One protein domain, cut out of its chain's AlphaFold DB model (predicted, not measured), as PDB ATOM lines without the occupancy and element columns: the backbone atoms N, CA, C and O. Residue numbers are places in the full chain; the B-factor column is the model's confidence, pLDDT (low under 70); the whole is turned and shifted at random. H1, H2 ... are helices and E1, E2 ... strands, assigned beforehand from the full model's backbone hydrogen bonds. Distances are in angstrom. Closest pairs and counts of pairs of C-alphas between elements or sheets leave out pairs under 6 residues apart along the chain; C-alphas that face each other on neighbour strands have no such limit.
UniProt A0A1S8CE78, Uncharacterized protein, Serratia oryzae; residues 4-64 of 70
ATOM      1  N   ILE A   4     -43.431 -19.595   4.702       94.25
ATOM      2  CA  ILE A   4     -44.602 -20.361   4.272       94.25
ATOM      3  C   ILE A   4     -45.606 -19.339   3.748       94.25
ATOM      4  O   ILE A   4     -46.065 -18.482   4.502       94.25
ATOM      5  N   PHE A   5     -45.916 -19.404   2.458       94.81
ATOM      6  CA  PHE A   5     -46.844 -18.480   1.812       94.81
ATOM      7  C   PHE A   5     -48.066 -19.239   1.325       94.81
ATOM      8  O   PHE A   5     -47.941 -20.284   0.684       94.81
ATOM      9  N   ILE A   6     -49.242 -18.696   1.622       94.81
ATOM     10  CA  ILE A   6     -50.525 -19.328   1.336       94.81
ATOM     11  C   ILE A   6     -51.451 -18.256   0.771       94.81
ATOM     12  O   ILE A   6     -51.578 -17.174   1.347       94.81
ATOM     13  N   LEU A   7     -52.088 -18.543  -0.362       93.56
ATOM     14  CA  LEU A   7     -53.138 -17.676  -0.888       93.56
ATOM     15  C   LEU A   7     -54.412 -17.881  -0.072       93.56
ATOM     16  O   LEU A   7     -54.822 -19.017   0.161       93.56
ATOM     17  N   ARG A   8     -55.074 -16.787   0.318       94.94
ATOM     18  CA  ARG A   8     -56.323 -16.861   1.087       94.94
ATOM     19  C   ARG A   8     -57.397 -17.670   0.356       94.94
ATOM     20  O   ARG A   8     -58.002 -18.541   0.965       94.94
ATOM     21  N   SER A   9     -57.525 -17.471  -0.953       95.06
ATOM     22  CA  SER A   9     -58.443 -18.240  -1.798       95.06
ATOM     23  C   SER A   9     -58.187 -19.749  -1.759       95.06
ATOM     24  O   SER A   9     -59.122 -20.519  -1.917       95.06
ATOM     25  N   ASN A  10     -56.938 -20.184  -1.545       93.50
ATOM     26  CA  ASN A  10     -56.618 -21.606  -1.416       93.50
ATOM     27  C   ASN A  10     -57.033 -22.153  -0.049       93.50
ATOM     28  O   ASN A  10     -57.450 -23.301   0.022       93.50
ATOM     29  N   LEU A  11     -56.961 -21.347   1.017       93.25
ATOM     30  CA  LEU A  11     -57.506 -21.732   2.324       93.25
ATOM     31  C   LEU A  11     -59.022 -21.901   2.256       93.25
ATOM     32  O   LEU A  11     -59.531 -22.902   2.746       93.25
ATOM     33  N   ASP A  12     -59.716 -20.967   1.603       94.19
ATOM     34  CA  ASP A  12     -61.182 -20.964   1.523       94.19
ATOM     35  C   ASP A  12     -61.750 -22.179   0.755       94.19
ATOM     36  O   ASP A  12     -62.923 -22.497   0.904       94.19
ATOM     37  N   VAL A  13     -60.943 -22.858  -0.074       95.38
ATOM     38  CA  VAL A  13     -61.382 -24.034  -0.859       95.38
ATOM     39  C   VAL A  13     -60.734 -25.352  -0.437       95.38
ATOM     40  O   VAL A  13     -61.161 -26.407  -0.911       95.38
ATOM     41  N   ALA A  14     -59.671 -25.310   0.373       96.50
ATOM     42  CA  ALA A  14     -58.964 -26.507   0.827       96.50
ATOM     43  C   ALA A  14     -59.680 -27.205   1.985       96.50
ATOM     44  O   ALA A  14     -59.518 -28.416   2.145       96.50
ATOM     45  N   PHE A  15     -60.472 -26.460   2.757       95.81
ATOM     46  CA  PHE A  15     -61.200 -26.951   3.920       95.81
ATOM     47  C   PHE A  15     -62.702 -26.732   3.748       95.81
ATOM     48  O   PHE A  15     -63.109 -25.780   3.085       95.81
ATOM     49  N   ASP A  16     -63.504 -27.624   4.320       95.50
ATOM     50  CA  ASP A  16     -64.943 -27.413   4.466       95.50
ATOM     51  C   ASP A  16     -65.272 -26.543   5.696       95.50
ATOM     52  O   ASP A  16     -64.380 -26.111   6.434       95.50
ATOM     53  N   ASP A  17     -66.562 -26.275   5.909       96.25
ATOM     54  CA  ASP A  17     -67.051 -25.434   7.010       96.25
ATOM     55  C   ASP A  17     -66.774 -26.039   8.402       96.25
ATOM     56  O   ASP A  17     -66.705 -25.303   9.389       96.25
ATOM     57  N   ASP A  18     -66.566 -27.359   8.479       95.38
ATOM     58  CA  ASP A  18     -66.193 -28.076   9.705       95.38
ATOM     59  C   ASP A  18     -64.667 -28.071   9.941       95.38
ATOM     60  O   ASP A  18     -64.183 -28.516  10.985       95.38
ATOM     61  N   GLY A  19     -63.888 -27.543   8.991       91.38
ATOM     62  CA  GLY A  19     -62.432 -27.473   9.052       91.38
ATOM     63  C   GLY A  19     -61.723 -28.759   8.621       91.38
ATOM     64  O   GLY A  19     -60.511 -28.878   8.828       91.38
ATOM     65  N   HIS A  20     -62.423 -29.718   8.008       94.00
ATOM     66  CA  HIS A  20     -61.783 -30.886   7.412       94.00
ATOM     67  C   HIS A  20     -61.151 -30.518   6.080       94.00
ATOM     68  O   HIS A  20     -61.727 -29.800   5.265       94.00
ATOM     69  N   GLN A  21     -59.957 -31.049   5.825       95.38
ATOM     70  CA  GLN A  21     -59.327 -30.847   4.533       95.38
ATOM     71  C   GLN A  21     -60.029 -31.685   3.454       95.38
ATOM     72  O   GLN A  21     -60.001 -32.913   3.496       95.38
ATOM     73  N   VAL A  22     -60.585 -31.010   2.450       95.75
ATOM     74  CA  VAL A  22     -61.276 -31.616   1.298       95.75
ATOM     75  C   VAL A  22     -60.472 -31.524  -0.001       95.75
ATOM     76  O   VAL A  22     -60.743 -32.263  -0.948       95.75
ATOM     77  N   LYS A  23     -59.469 -30.638  -0.067       94.94
ATOM     78  CA  LYS A  23     -58.518 -30.523  -1.189       94.94
ATOM     79  C   LYS A  23     -57.102 -30.235  -0.680       94.94
ATOM     80  O   LYS A  23     -56.956 -29.641   0.390       94.94
ATOM     81  N   PRO A  24     -56.050 -30.584  -1.443       94.38
ATOM     82  CA  PRO A  24     -54.685 -30.216  -1.086       94.38
ATOM     83  C   PRO A  24     -54.547 -28.704  -0.888       94.38
ATOM     84  O   PRO A  24     -55.048 -27.908  -1.685       94.38
ATOM     85  N   LEU A  25     -53.850 -28.301   0.174       95.62
ATOM     86  CA  LEU A  25     -53.552 -26.897   0.408       95.62
ATOM     87  C   LEU A  25     -52.277 -26.536  -0.353       95.62
ATOM     88  O   LEU A  25     -51.182 -26.952   0.023       95.62
ATOM     89  N   MET A  26     -52.421 -25.750  -1.418       94.81
ATOM     90  CA  MET A  26     -51.276 -25.264  -2.187       94.81
ATOM     91  C   MET A  26     -50.526 -24.190  -1.395       94.81
ATOM     92  O   MET A  26     -51.106 -23.163  -1.020       94.81
ATOM     93  N   VAL A  27     -49.229 -24.399  -1.192       95.00
ATOM     94  CA  VAL A  27     -48.342 -23.494  -0.457       95.00
ATOM     95  C   VAL A  27     -47.055 -23.247  -1.228       95.00
ATOM     96  O   VAL A  27     -46.613 -24.079  -2.019       95.00
ATOM     97  N   ARG A  28     -46.403 -22.116  -0.953       94.94
ATOM     98  CA  ARG A  28     -45.012 -21.890  -1.353       94.94
ATOM     99  C   ARG A  28     -44.104 -21.967  -0.131       94.94
ATOM    100  O   ARG A  28     -44.310 -21.223   0.829       94.94
ATOM    101  N   LEU A  29     -43.097 -22.837  -0.183       94.62
ATOM    102  CA  LEU A  29     -42.114 -23.023   0.889       94.62
ATOM    103  C   LEU A  29     -40.747 -22.505   0.451       94.62
ATOM    104  O   LEU A  29     -40.266 -22.818  -0.632       94.62
ATOM    105  N   THR A  30     -40.092 -21.724   1.304       93.94
ATOM    106  CA  THR A  30     -38.766 -21.150   1.018       93.94
ATOM    107  C   THR A  30     -37.815 -21.330   2.198       93.94
ATOM    108  O   THR A  30     -38.250 -21.484   3.342       93.94
ATOM    109  N   GLY A  31     -36.506 -21.281   1.933       93.75
ATOM    110  CA  GLY A  31     -35.469 -21.483   2.945       93.75
ATOM    111  C   GLY A  31     -35.122 -22.961   3.127       93.75
ATOM    112  O   GLY A  31     -34.915 -23.672   2.146       93.75
ATOM    113  N   ASN A  32     -35.029 -23.426   4.375       94.94
ATOM    114  CA  ASN A  32     -34.727 -24.824   4.692       94.94
ATOM    115  C   ASN A  32     -35.972 -25.715   4.528       94.94
ATOM    116  O   ASN A  32     -36.566 -26.146   5.520       94.94
ATOM    117  N   VAL A  33     -36.367 -25.975   3.277       93.31
ATOM    118  CA  VAL A  33     -37.539 -26.806   2.954       93.31
ATOM    119  C   VAL A  33     -37.466 -28.196   3.602       93.31
ATOM    120  O   VAL A  33     -38.422 -28.531   4.297       93.31
ATOM    121  N   PRO A  34     -36.350 -28.954   3.547       94.62
ATOM    122  CA  PRO A  34     -36.284 -30.268   4.200       94.62
ATOM    123  C   PRO A  34     -36.530 -30.223   5.718       94.62
ATOM    124  O   PRO A  34     -37.089 -31.146   6.309       94.62
ATOM    125  N   GLY A  35     -36.107 -29.143   6.386       94.94
ATOM    126  CA  GLY A  35     -36.392 -28.930   7.807       94.94
ATOM    127  C   GLY A  35     -37.868 -28.624   8.083       94.94
ATOM    128  O   GLY A  35     -38.413 -29.090   9.085       94.94
ATOM    129  N   VAL A  36     -38.510 -27.867   7.191       93.69
ATOM    130  CA  VAL A  36     -39.942 -27.538   7.247       93.69
ATOM    131  C   VAL A  36     -40.805 -28.768   6.949       93.69
ATOM    132  O   VAL A  36     -41.772 -29.002   7.665       93.69
ATOM    133  N   GLU A  37     -40.424 -29.608   5.987       94.44
ATOM    134  CA  GLU A  37     -41.092 -30.888   5.703       94.44
ATOM    135  C   GLU A  37     -41.107 -31.795   6.935       94.44
ATOM    136  O   GLU A  37     -42.163 -32.271   7.345       94.44
ATOM    137  N   LYS A  38     -39.958 -31.946   7.610       95.12
ATOM    138  CA  LYS A  38     -39.877 -32.689   8.878       95.12
ATOM    139  C   LYS A  38     -40.762 -32.098   9.975       95.12
ATOM    140  O   LYS A  38     -41.183 -32.829  10.866       95.12
ATOM    141  N   LEU A  39     -40.957 -30.777  10.000       94.38
ATOM    142  CA  LEU A  39     -41.848 -30.131  10.966       94.38
ATOM    143  C   LEU A  39     -43.312 -30.461  10.661       94.38
ATOM    144  O   LEU A  39     -44.022 -30.851  11.581       94.38
ATOM    145  N   PHE A  40     -43.731 -30.344   9.399       94.44
ATOM    146  CA  PHE A  40     -45.089 -30.685   8.970       94.44
ATOM    147  C   PHE A  40     -45.431 -32.149   9.244       94.44
ATOM    148  O   PHE A  40     -46.490 -32.409   9.810       94.44
ATOM    149  N   ASP A  41     -44.511 -33.072   8.961       94.06
ATOM    150  CA  ASP A  41     -44.693 -34.503   9.231       94.06
ATOM    151  C   ASP A  41     -45.028 -34.774  10.709       94.06
ATOM    152  O   ASP A  41     -46.018 -35.428  11.026       94.06
ATOM    153  N   ARG A  42     -44.299 -34.145  11.644       95.06
ATOM    154  CA  ARG A  42     -44.592 -34.243  13.091       95.06
ATOM    155  C   ARG A  42     -45.927 -33.618  13.501       95.06
ATOM    156  O   ARG A  42     -46.426 -33.917  14.581       95.06
ATOM    157  N   CYS A  43     -46.466 -32.722  12.683       93.62
ATOM    158  CA  CYS A  43     -47.758 -32.080  12.898       93.62
ATOM    159  C   CYS A  43     -48.907 -32.817  12.191       93.62
ATOM    160  O   CYS A  43     -50.012 -32.281  12.153       93.62
ATOM    161  N   GLY A  44     -48.668 -34.011  11.634       93.75
ATOM    162  CA  GLY A  44     -49.687 -34.784  10.923       93.75
ATOM    163  C   GLY A  44     -49.972 -34.263   9.515       93.75
ATOM    164  O   GLY A  44     -51.065 -34.472   8.996       93.75
ATOM    165  N   TRP A  45     -49.016 -33.565   8.899       94.94
ATOM    166  CA  TRP A  45     -49.125 -33.034   7.545       94.94
ATOM    167  C   TRP A  45     -48.063 -33.641   6.633       94.94
ATOM    168  O   TRP A  45     -46.874 -33.632   6.937       94.94
ATOM    169  N   GLN A  46     -48.483 -34.113   5.469       95.06
ATOM    170  CA  GLN A  46     -47.599 -34.513   4.389       95.06
ATOM    171  C   GLN A  46     -47.339 -33.324   3.463       95.06
ATOM    172  O   GLN A  46     -48.273 -32.630   3.060       95.06
ATOM    173  N   VAL A  47     -46.073 -33.117   3.102       94.81
ATOM    174  CA  VAL A  47     -45.658 -32.155   2.076       94.81
ATOM    175  C   VAL A  47     -45.351 -32.917   0.793       94.81
ATOM    176  O   VAL A  47     -44.535 -33.836   0.804       94.81
ATOM    177  N   VAL A  48     -45.992 -32.539  -0.309       93.12
ATOM    178  CA  VAL A  48     -45.765 -33.132  -1.632       93.12
ATOM    179  C   VAL A  48     -45.362 -32.022  -2.601       93.12
ATOM    180  O   VAL A  48     -46.068 -31.020  -2.674       93.12
ATOM    181  N   PRO A  49     -44.235 -32.132  -3.324       90.25
ATOM    182  CA  PRO A  49     -43.891 -31.171  -4.369       90.25
ATOM    183  C   PRO A  49     -45.000 -31.084  -5.417       90.25
ATOM    184  O   PRO A  49     -45.585 -32.106  -5.773       90.25
ATOM    185  N   ASP A  50     -45.280 -29.883  -5.919       85.69
ATOM    186  CA  ASP A  50     -46.174 -29.754  -7.067       85.69
ATOM    187  C   ASP A  50     -45.571 -30.493  -8.274       85.69
ATOM    188  O   ASP A  50     -44.365 -30.426  -8.530       85.69
ATOM    189  N   SER A  51     -46.400 -31.242  -8.996       77.88
ATOM    190  CA  SER A  51     -45.980 -32.018 -10.164       77.88
ATOM    191  C   SER A  51     -45.657 -31.125 -11.364       77.88
ATOM    192  O   SER A  51     -44.990 -31.575 -12.299       77.88
ATOM    193  N   ASP A  52     -46.092 -29.862 -11.343       80.62
ATOM    194  CA  ASP A  52     -45.727 -28.873 -12.349       80.62
ATOM    195  C   ASP A  52     -44.335 -28.277 -12.080       80.62
ATOM    196  O   ASP A  52     -44.150 -27.356 -11.276       80.62
ATOM    197  N   ALA A  53     -43.350 -28.767 -12.839       69.38
ATOM    198  CA  ALA A  53     -41.963 -28.309 -12.798       69.38
ATOM    199  C   ALA A  53     -41.778 -26.805 -13.100       69.38
ATOM    200  O   ALA A  53     -40.711 -26.260 -12.815       69.38
ATOM    201  N   SER A  54     -42.785 -26.121 -13.657       78.56
ATOM    202  CA  SER A  54     -42.758 -24.670 -13.890       78.56
ATOM    203  C   SER A  54     -43.027 -23.836 -12.628       78.56
ATOM    204  O   SER A  54     -42.819 -22.620 -12.640       78.56
ATOM    205  N   THR A  55     -43.421 -24.476 -11.522       78.69
ATOM    206  CA  THR A  55     -43.730 -23.822 -10.243       78.69
ATOM    207  C   THR A  55     -42.717 -24.196  -9.152       78.69
ATOM    208  O   THR A  55     -43.034 -24.898  -8.190       78.69
ATOM    209  N   PRO A  56     -41.457 -23.721  -9.249       79.25
ATOM    210  CA  PRO A  56     -40.470 -24.001  -8.219       79.25
ATOM    211  C   PRO A  56     -40.972 -23.476  -6.869       79.25
ATOM    212  O   PRO A  56     -41.599 -22.415  -6.788       79.25
ATOM    213  N   TYR A  57     -40.668 -24.222  -5.807       88.56
ATOM    214  CA  TYR A  57     -41.073 -23.928  -4.429       88.56
ATOM    215  C   TYR A  57     -42.564 -24.110  -4.123       88.56
ATOM    216  O   TYR A  57     -42.977 -23.762  -3.015       88.56
ATOM    217  N   GLN A  58     -43.366 -24.616  -5.062       93.69
ATOM    218  CA  GLN A  58     -44.772 -24.925  -4.833       93.69
ATOM    219  C   GLN A  58     -44.934 -26.355  -4.311       93.69
ATOM    220  O   GLN A  58     -44.313 -27.296  -4.807       93.69
ATOM    221  N   TYR A  59     -45.752 -26.497  -3.274       94.75
ATOM    222  CA  TYR A  59     -46.015 -27.755  -2.595       94.75
ATOM    223  C   TYR A  59     -47.499 -27.871  -2.267       94.75
ATOM    224  O   TYR A  59     -48.213 -26.876  -2.126       94.75
ATOM    225  N   GLN A  60     -47.940 -29.102  -2.093       95.00
ATOM    226  CA  GLN A  60     -49.237 -29.489  -1.581       95.00
ATOM    227  C   GLN A  60     -49.066 -29.955  -0.140       95.00
ATOM    228  O   GLN A  60     -48.257 -30.842   0.135       95.00
ATOM    229  N   LEU A  61     -49.818 -29.359   0.782       95.12
ATOM    230  CA  LEU A  61     -49.959 -29.874   2.139       95.12
ATOM    231  C   LEU A  61     -51.222 -30.721   2.223       95.12
ATOM    232  O   LEU A  61     -52.299 -30.265   1.833       95.12
ATOM    233  N   MET A  62     -51.092 -31.931   2.754       95.44
ATOM    234  CA  MET A  62     -52.206 -32.850   2.983       95.44
ATOM    235  C   MET A  62     -52.208 -33.327   4.433       95.44
ATOM    236  O   MET A  62     -51.155 -33.672   4.963       95.44
ATOM    237  N   VAL A  63     -53.371 -33.367   5.075       93.88
ATOM    238  CA  VAL A  63     -53.552 -34.015   6.372       93.88
ATOM    239  C   VAL A  63     -53.238 -35.490   6.179       93.88
ATOM    240  O   VAL A  63     -53.767 -36.142   5.276       93.88
ATOM    241  N   GLN A  64     -52.360 -36.020   7.024       89.50
ATOM    242  CA  GLN A  64     -52.082 -37.443   7.055       89.50
ATOM    243  C   GLN A  64     -53.366 -38.162   7.468       89.50
ATOM    244  O   GLN A  64     -53.824 -38.069   8.607       89.50
TER     245      GLN A  64
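Overview. This is residues 4 to 64 of the 70 residues of an uncharacterized protein of Serratia oryzae (UniProt A0A1S8CE78). A strongly twisted sheet of four strands forms a slab with H2 packed over one face, while the short helix H1 sits by the end of E2 at Leu 25 and only grazes the sheet. The link between H1 and E2 loops out to Asp 18 and the link between E3 and E4 to Ser 54, the two C-alphas farthest apart. The printed part has 61 residues, with two named helices and four named strands in the order E1, H1, E2, H2, E3, E4; the sheet runs E1, E2, E4, E3, all antiparallel, and the class is mixed, helices and strands. The whole is compact, with a radius of gyration of the C-alphas of 11.5 A and spans of 32 by 27 by 17 A.

Along the chain. Strand E1 is residues 4 to 6, 6.7 A long, with C-alpha 4 at (-44.602, -20.361, 4.272). Helix H1, residues 8 to 14, measures 10.0 A. Strand E2, residues 25 to 30, measures 15.9 A. Helix H2, residues 33 to 42, measures 14.4 A and begins with C-alpha 33 at (-37.539, -26.806, 2.954). Strand E3, residues 45 to 49, measures 13.1 A. Strand E4, residues 58 to 63, measures 16.9 A and ends with C-alpha 63 at (-53.552, -34.015, 6.372).

Arrangement. Edge strand E1 is antiparallel to E2 at 146 degrees, with N 5 and O 28 2.9 A apart, within hydrogen-bond range. E2 and E4 are antiparallel at 128 degrees, with N 27 and O 59 at 2.8 A. E3 and E4 form an antiparallel hairpin at 152 degrees, with N 60 and O 48 at 2.7 A; E3 is the other edge strand. H1 only grazes the sheet with its residues 10 to 14; its closest C-alphas to E2 are those of Ala 14 and Leu 25, 5.4 A. H2 is on one face of the sheet, in two layers, a helix over a sheet, at a height over the sheet of 7.8 A. It lies only just over E3, on which 3 of its 10 C-alphas fall, and runs along the strands, at 26 degrees to E3 on the local plane. The closest C-alphas of H2 and E3 are those of Glu 37 and Val 47, 6.0 A. E2, H2 and E3 make a split strand-helix-strand unit, two strands of one sheet that are not neighbours, with a helix between them along the chain and E4 between them in the sheet, and its crossover is right-handed. H1 and H2 are apart. In H1 and H2 every O i to N i+4 pair is within hydrogen-bond range.

Size, cuts and confidence. The C-alphas of Asp 18 and Ser 54, the two farthest apart, are 33.4 A from each other. The printed part has no cut. No link is long: those from H1 to E2, 10 residues, and from E3 to E4, 8 residues, are short, and the other three are tight. The mean pLDDT of the printed part is 92.5, and residue 53 alone is under 70.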